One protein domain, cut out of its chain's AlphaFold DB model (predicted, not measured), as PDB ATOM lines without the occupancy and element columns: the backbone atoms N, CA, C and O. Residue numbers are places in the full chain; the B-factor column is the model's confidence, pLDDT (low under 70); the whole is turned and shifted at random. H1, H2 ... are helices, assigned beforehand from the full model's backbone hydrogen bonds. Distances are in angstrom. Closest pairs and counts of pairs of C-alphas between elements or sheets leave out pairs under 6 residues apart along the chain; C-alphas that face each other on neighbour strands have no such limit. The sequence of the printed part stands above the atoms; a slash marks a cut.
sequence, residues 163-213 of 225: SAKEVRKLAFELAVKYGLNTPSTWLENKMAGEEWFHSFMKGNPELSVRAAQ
ATOM      1  N   SER A 163     126.767 122.014  74.188       78.88
ATOM      2  CA  SER A 163     125.622 121.414  74.858       78.88
ATOM      3  C   SER A 163     125.273 122.189  76.135       78.88
ATOM      4  O   SER A 163     126.141 122.730  76.821       78.88
ATOM      5  N   ALA A 164     124.000 122.167  76.546       81.00
ATOM      6  CA  ALA A 164     123.554 122.816  77.786       81.00
ATOM      7  C   ALA A 164     124.342 122.366  79.038       81.00
ATOM      8  O   ALA A 164     124.361 123.057  80.055       81.00
ATOM      9  N   LYS A 165     124.996 121.197  78.999       84.00
ATOM     10  CA  LYS A 165     125.898 120.733  80.064       84.00
ATOM     11  C   LYS A 165     127.236 121.472  80.049       84.00
ATOM     12  O   LYS A 165     127.748 121.808  81.110       84.00
ATOM     13  N   GLU A 166     127.799 121.728  78.876       82.88
ATOM     14  CA  GLU A 166     129.074 122.434  78.727       82.88
ATOM     15  C   GLU A 166     128.939 123.911  79.080       82.88
ATOM     16  O   GLU A 166     129.765 124.428  79.829       82.88
ATOM     17  N   VAL A 167     127.846 124.562  78.667       83.62
ATOM     18  CA  VAL A 167     127.549 125.948  79.071       83.62
ATOM     19  C   VAL A 167     127.500 126.073  80.598       83.62
ATOM     20  O   VAL A 167     128.096 126.979  81.177       83.62
ATOM     21  N   ARG A 168     126.839 125.122  81.271       86.88
ATOM     22  CA  ARG A 168     126.733 125.096  82.739       86.88
ATOM     23  C   ARG A 168     128.071 124.834  83.437       86.88
ATOM     24  O   ARG A 168     128.306 125.402  84.502       86.88
ATOM     25  N   LYS A 169     128.955 124.017  82.855       89.00
ATOM     26  CA  LYS A 169     130.320 123.802  83.372       89.00
ATOM     27  C   LYS A 169     131.180 125.056  83.228       89.00
ATOM     28  O   LYS A 169     131.790 125.488  84.199       89.00
ATOM     29  N   LEU A 170     131.152 125.692  82.059       86.81
ATOM     30  CA  LEU A 170     131.897 126.927  81.806       86.81
ATOM     31  C   LEU A 170     131.435 128.067  82.717       86.81
ATOM     32  O   LEU A 170     132.260 128.791  83.262       86.81
ATOM     33  N   ALA A 171     130.127 128.199  82.937       86.75
ATOM     34  CA  ALA A 171     129.585 129.183  83.870       86.75
ATOM     35  C   ALA A 171     130.125 128.993  85.297       86.75
ATOM     36  O   ALA A 171     130.479 129.972  85.956       86.75
ATOM     37  N   PHE A 172     130.242 127.743  85.754       89.56
ATOM     38  CA  PHE A 172     130.841 127.424  87.048       89.56
ATOM     39  C   PHE A 172     132.337 127.761  87.087       89.56
ATOM     40  O   PHE A 172     132.786 128.435  88.011       89.56
ATOM     41  N   GLU A 173     133.107 127.374  86.068       89.44
ATOM     42  CA  GLU A 173     134.536 127.702  85.981       89.44
ATOM     43  C   GLU A 173     134.792 129.211  85.998       89.44
ATOM     44  O   GLU A 173     135.720 129.680  86.658       89.44
ATOM     45  N   LEU A 174     133.965 129.985  85.295       87.81
ATOM     46  CA  LEU A 174     134.044 131.442  85.299       87.81
ATOM     47  C   LEU A 174     133.688 132.003  86.674       87.81
ATOM     48  O   LEU A 174     134.401 132.867  87.174       87.81
ATOM     49  N   ALA A 175     132.642 131.490  87.319       88.12
ATOM     50  CA  ALA A 175     132.267 131.932  88.656       88.12
ATOM     51  C   ALA A 175     133.383 131.680  89.685       88.12
ATOM     52  O   ALA A 175     133.659 132.559  90.500       88.12
ATOM     53  N   VAL A 176     134.083 130.544  89.587       88.69
ATOM     54  CA  VAL A 176     135.263 130.238  90.412       88.69
ATOM     55  C   VAL A 176     136.428 131.180  90.088       88.69
ATOM     56  O   VAL A 176     137.036 131.726  91.005       88.69
ATOM     57  N   LYS A 177     136.718 131.422  88.801       89.50
ATOM     58  CA  LYS A 177     137.792 132.337  88.365       89.50
ATOM     59  C   LYS A 177     137.577 133.773  88.845       89.50
ATOM     60  O   LYS A 177     138.536 134.427  89.241       89.50
ATOM     61  N   TYR A 178     136.337 134.255  88.804       88.50
ATOM     62  CA  TYR A 178     135.977 135.612  89.217       88.50
ATOM     63  C   TYR A 178     135.593 135.721  90.702       88.50
ATOM     64  O   TYR A 178     135.281 136.817  91.160       88.50
ATOM     65  N   GLY A 179     135.610 134.617  91.458       86.19
ATOM     66  CA  GLY A 179     135.275 134.609  92.885       86.19
ATOM     67  C   GLY A 179     133.836 135.043  93.187       86.19
ATOM     68  O   GLY A 179     133.585 135.677  94.210       86.19
ATOM     69  N   LEU A 180     132.888 134.747  92.292       85.00
ATOM     70  CA  LEU A 180     131.478 135.073  92.499       85.00
ATOM     71  C   LEU A 180     130.874 134.155  93.565       85.00
ATOM     72  O   LEU A 180     131.171 132.963  93.609       85.00
ATOM     73  N   ASN A 181     129.986 134.698  94.402       81.62
ATOM     74  CA  ASN A 181     129.275 133.899  95.394       81.62
ATOM     75  C   ASN A 181     128.283 132.959  94.689       81.62
ATOM     76  O   ASN A 181     127.202 133.379  94.273       81.62
ATOM     77  N   THR A 182     128.675 131.698  94.517       84.62
ATOM     78  CA  THR A 182     127.846 130.656  93.906       84.62
ATOM     79  C   THR A 182     127.077 129.876  94.969       84.62
ATOM     80  O   THR A 182     127.643 129.576  96.021       84.62
ATOM     81  N   PRO A 183     125.824 129.477  94.704       84.81
ATOM     82  CA  PRO A 183     125.067 128.635  95.627       84.81
ATOM     83  C   PRO A 183     125.740 127.264  95.822       84.81
ATOM     84  O   PRO A 183     126.426 126.763  94.929       84.81
ATOM     85  N   SER A 184     125.511 126.631  96.978       82.75
ATOM     86  CA  SER A 184     126.106 125.328  97.339       82.75
ATOM     87  C   SER A 184     125.821 124.230  96.310       82.75
ATOM     88  O   SER A 184     126.686 123.409  96.016       82.75
ATOM     89  N   THR A 185     124.650 124.286  95.673       84.69
ATOM     90  CA  THR A 185     124.229 123.350  94.620       84.69
ATOM     91  C   THR A 185     125.161 123.344  93.406       84.69
ATOM     92  O   THR A 185     125.269 122.324  92.720       84.69
ATOM     93  N   TRP A 186     125.860 124.453  93.132       89.25
ATOM     94  CA  TRP A 186     126.830 124.533  92.037       89.25
ATOM     95  C   TRP A 186     128.170 123.905  92.411       89.25
ATOM     96  O   TRP A 186     128.821 123.308  91.558       89.25
ATOM     97  N   LEU A 187     128.570 124.018  93.680       84.62
ATOM     98  CA  LEU A 187     129.809 123.446  94.208       84.62
ATOM     99  C   LEU A 187     129.748 121.915  94.255       84.62
ATOM    100  O   LEU A 187     130.711 121.257  93.866       84.62
ATOM    101  N   GLU A 188     128.607 121.355  94.665       86.62
ATOM    102  CA  GLU A 188     128.385 119.904  94.739       86.62
ATOM    103  C   GLU A 188     128.458 119.241  93.359       86.62
ATOM    104  O   GLU A 188     129.159 118.248  93.167       86.62
ATOM    105  N   ASN A 189     127.782 119.831  92.370       83.25
ATOM    106  CA  ASN A 189     127.704 119.278  91.018       83.25
ATOM    107  C   ASN A 189     128.841 119.759  90.096       83.25
ATOM    108  O   ASN A 189     128.972 119.264  88.973       83.25
ATOM    109  N   LYS A 190     129.652 120.731  90.547       86.62
ATOM    110  CA  LYS A 190     130.677 121.448  89.762       86.62
ATOM    111  C   LYS A 190     130.141 121.999  88.435       86.62
ATOM    112  O   LYS A 190     130.830 122.014  87.415       86.62
ATOM    113  N   MET A 191     128.874 122.397  88.433       87.50
ATOM    114  CA  MET A 191     128.177 122.945  87.275       87.50
ATOM    115  C   MET A 191     127.079 123.891  87.737       87.50
ATOM    116  O   MET A 191     126.486 123.697  88.797       87.50
ATOM    117  N   ALA A 192     126.783 124.898  86.921       87.62
ATOM    118  CA  ALA A 192     125.650 125.767  87.178       87.62
ATOM    119  C   ALA A 192     124.327 124.984  87.141       87.62
ATOM    120  O   ALA A 192     124.182 124.000  86.413       87.62
ATOM    121  N   GLY A 193     123.352 125.430  87.930       87.88
ATOM    122  CA  GLY A 193     122.015 124.841  87.975       87.88
ATOM    123  C   GLY A 193     121.252 125.000  86.655       87.88
ATOM    124  O   GLY A 193     121.512 125.905  85.861       87.88
ATOM    125  N   GLU A 194     120.277 124.126  86.421       86.38
ATOM    126  CA  GLU A 194     119.415 124.186  85.232       86.38
ATOM    127  C   GLU A 194     118.503 125.423  85.235       86.38
ATOM    128  O   GLU A 194     118.363 126.094  84.214       86.38
ATOM    129  N   GLU A 195     117.991 125.816  86.404       87.56
ATOM    130  CA  GLU A 195     117.209 127.049  86.577       87.56
ATOM    131  C   GLU A 195     117.990 128.308  86.185       87.56
ATOM    132  O   GLU A 195     117.439 129.240  85.589       87.56
ATOM    133  N   TRP A 196     119.292 128.328  86.482       88.19
ATOM    134  CA  TRP A 196     120.166 129.422  86.076       88.19
ATOM    135  C   TRP A 196     120.300 129.478  84.556       88.19
ATOM    136  O   TRP A 196     120.165 130.552  83.976       88.19
ATOM    137  N   PHE A 197     120.491 128.328  83.904       86.62
ATOM    138  CA  PHE A 197     120.605 128.258  82.449       86.62
ATOM    139  C   PHE A 197     119.322 128.736  81.754       86.62
ATOM    140  O   PHE A 197     119.384 129.553  80.837       86.62
ATOM    141  N   HIS A 198     118.146 128.319  82.235       84.31
ATOM    142  CA  HIS A 198     116.869 128.807  81.706       84.31
ATOM    143  C   HIS A 198     116.686 130.315  81.907       84.31
ATOM    144  O   HIS A 198     116.245 131.011  80.991       84.31
ATOM    145  N   SER A 199     117.060 130.834  83.078       83.88
ATOM    146  CA  SER A 199     117.003 132.271  83.366       83.88
ATOM    147  C   SER A 199     117.962 133.069  82.479       83.88
ATOM    148  O   SER A 199     117.593 134.126  81.970       83.88
ATOM    149  N   PHE A 200     119.159 132.534  82.230       82.88
ATOM    150  CA  PHE A 200     120.162 133.121  81.345       82.88
ATOM    151  C   PHE A 200     119.682 133.183  79.890       82.88
ATOM    152  O   PHE A 200     119.783 134.233  79.256       82.88
ATOM    153  N   MET A 201     119.083 132.102  79.381       81.44
ATOM    154  CA  MET A 201     118.504 132.068  78.033       81.44
ATOM    155  C   MET A 201     117.292 133.001  77.901       81.44
ATOM    156  O   MET A 201     117.139 133.682  76.889       81.44
ATOM    157  N   LYS A 202     116.447 133.090  78.937       81.31
ATOM    158  CA  LYS A 202     115.276 133.981  78.955       81.31
ATOM    159  C   LYS A 202     115.659 135.464  79.001       81.31
ATOM    160  O   LYS A 202     114.964 136.284  78.411       81.31
ATOM    161  N   GLY A 203     116.746 135.805  79.694       76.19
ATOM    162  CA  GLY A 203     117.252 137.176  79.786       76.19
ATOM    163  C   GLY A 203     117.896 137.695  78.498       76.19
ATOM    164  O   GLY A 203     118.033 138.903  78.344       76.19
ATOM    165  N   ASN A 204     118.256 136.804  77.569       68.44
ATOM    166  CA  ASN A 204     118.997 137.142  76.356       68.44
ATOM    167  C   ASN A 204     118.276 136.610  75.102       68.44
ATOM    168  O   ASN A 204     118.709 135.621  74.503       68.44
ATOM    169  N   PRO A 205     117.175 137.254  74.671       66.94
ATOM    170  CA  PRO A 205     116.386 136.790  73.532       66.94
ATOM    171  C   PRO A 205     117.170 136.800  72.212       66.94
ATOM    172  O   PRO A 205     116.885 135.973  71.353       66.94
ATOM    173  N   GLU A 206     118.192 137.647  72.052       63.81
ATOM    174  CA  GLU A 206     119.039 137.646  70.848       63.81
ATOM    175  C   GLU A 206     119.866 136.357  70.691       63.81
ATOM    176  O   GLU A 206     120.126 135.933  69.564       63.81
ATOM    177  N   LEU A 207     120.198 135.677  71.799       62.09
ATOM    178  CA  LEU A 207     120.814 134.345  71.770       62.09
ATOM    179  C   LEU A 207     119.805 133.288  71.297       62.09
ATOM    180  O   LEU A 207     120.125 132.413  70.499       62.09
ATOM    181  N   SER A 208     118.555 133.390  71.752       58.81
ATOM    182  CA  SER A 208     117.476 132.471  71.369       58.81
ATOM    183  C   SER A 208     117.063 132.629  69.896       58.81
ATOM    184  O   SER A 208     116.877 131.644  69.185       58.81
ATOM    185  N   VAL A 209     116.983 133.869  69.400       54.16
ATOM    186  CA  VAL A 209     116.579 134.182  68.016       54.16
ATOM    187  C   VAL A 209     117.566 133.620  66.987       54.16
ATOM    188  O   VAL A 209     117.142 133.180  65.920       54.16
ATOM    189  N   ARG A 210     118.866 133.556  67.304       51.62
ATOM    190  CA  ARG A 210     119.868 132.911  66.438       51.62
ATOM    191  C   ARG A 210     119.816 131.381  66.487       51.62
ATOM    192  O   ARG A 210     120.056 130.752  65.462       51.62
ATOM    193  N   ALA A 211     119.424 130.779  67.615       50.78
ATOM    194  CA  ALA A 211     119.224 129.329  67.708       50.78
ATOM    195  C   ALA A 211     118.110 128.823  66.768       50.78
ATOM    196  O   ALA A 211     118.203 127.717  66.245       50.78
ATOM    197  N   ALA A 212     117.087 129.645  66.502       50.03
ATOM    198  CA  ALA A 212     116.013 129.327  65.556       50.03
ATOM    199  C   ALA A 212     116.372 129.589  64.073       50.03
ATOM    200  O   ALA A 212     115.588 129.247  63.193       50.03
ATOM    201  N   GLN A 213     117.530 130.193  63.780       49.47
ATOM    202  CA  GLN A 213     117.968 130.553  62.419       49.47
ATOM    203  C   GLN A 213     118.886 129.502  61.773       49.47
ATOM    204  O   GLN A 213     119.315 129.671  60.631       49.47
TER     205      GLN A 213
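AT A GLANCE: This is residues 163 to 213 of the 225 residues of an uncharacterized protein of Eumeta variegata (UniProt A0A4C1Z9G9). Look first for a small body of helices with an arm: in the body the long helix H1 has the short helix H2 near it at a steep angle, and the beginning of H3 meets the early residues of H1 at a right angle. The arm is residues 199 to 213, the later part of H3 and then H4 turned off at a corner; it sticks out from the body and makes the length of the whole. The printed part has 51 residues with four named helices, H1, H2, H3 and H4 in chain order, and no named strand, and its class is all helix. It is only just loose, close to compact, with a radius of gyration of the C-alphas of 11.9 A, and elongated, with spans of 35 by 18 by 15 A.

IN THESE COORDINATES: Begin at Ser 163, then find C-alpha 164 at (123.554, 122.816, 77.786), where H1 starts; it runs through residues 164 to 177, 20.1 A from first to last C-alpha. Six residues further on, H2 takes residues 184 to 189, with C-alpha 184 at (126.106, 125.328, 97.339). H3 follows at residues 194 to 203 and is 14.3 A long from first to last C-alpha. H4, residues 205 to 211, ends at C-alpha 211, at (119.224, 129.329, 67.708).

HOW THE PARTS SIT: Start from H1 and look at Phe 172: its C-alpha is 7.0 A from that of Trp 186, the closest pair of H1 and H2, which are close but not clearly touching. Their lines stand at a steep tilt of 57 degrees, and they run opposite ways. H1 and H3 only just touch, with 3 pairs of C-alphas within 8 A, and H1 does so with residues 164 to 168 alone. The closest C-alphas there are those of Arg 168 and Phe 197, 6.9 A apart, and the two lines are about perpendicular, at 90 degrees. H3 and H4 are close but not clearly touching: their closest C-alphas, those of Met 201 and Ser 208, are 6.8 A apart, and their lines are about perpendicular, at 76 degrees. H4 is apart from H1 and from H2, and H2 is apart from H3. In H1 and H3 every O i to N i+4 pair is within hydrogen-bond range; in H2 it is 1 of 2 and in H4 2 of 3.

THE WHOLE: The two C-alphas farthest apart are those of Ser 184 and Gln 213, at 36.2 A. Without residues 199 to 213, which stand free, the body of 36 residues spans 24 by 16 by 15 A. The printed part has no cut; the links from H2 to H3 and from H3 to H4 are tight, and that from H1 to H2 is short. The mean pLDDT of the printed part is 80.0, and residues 204 to 213 are under 70 in this model.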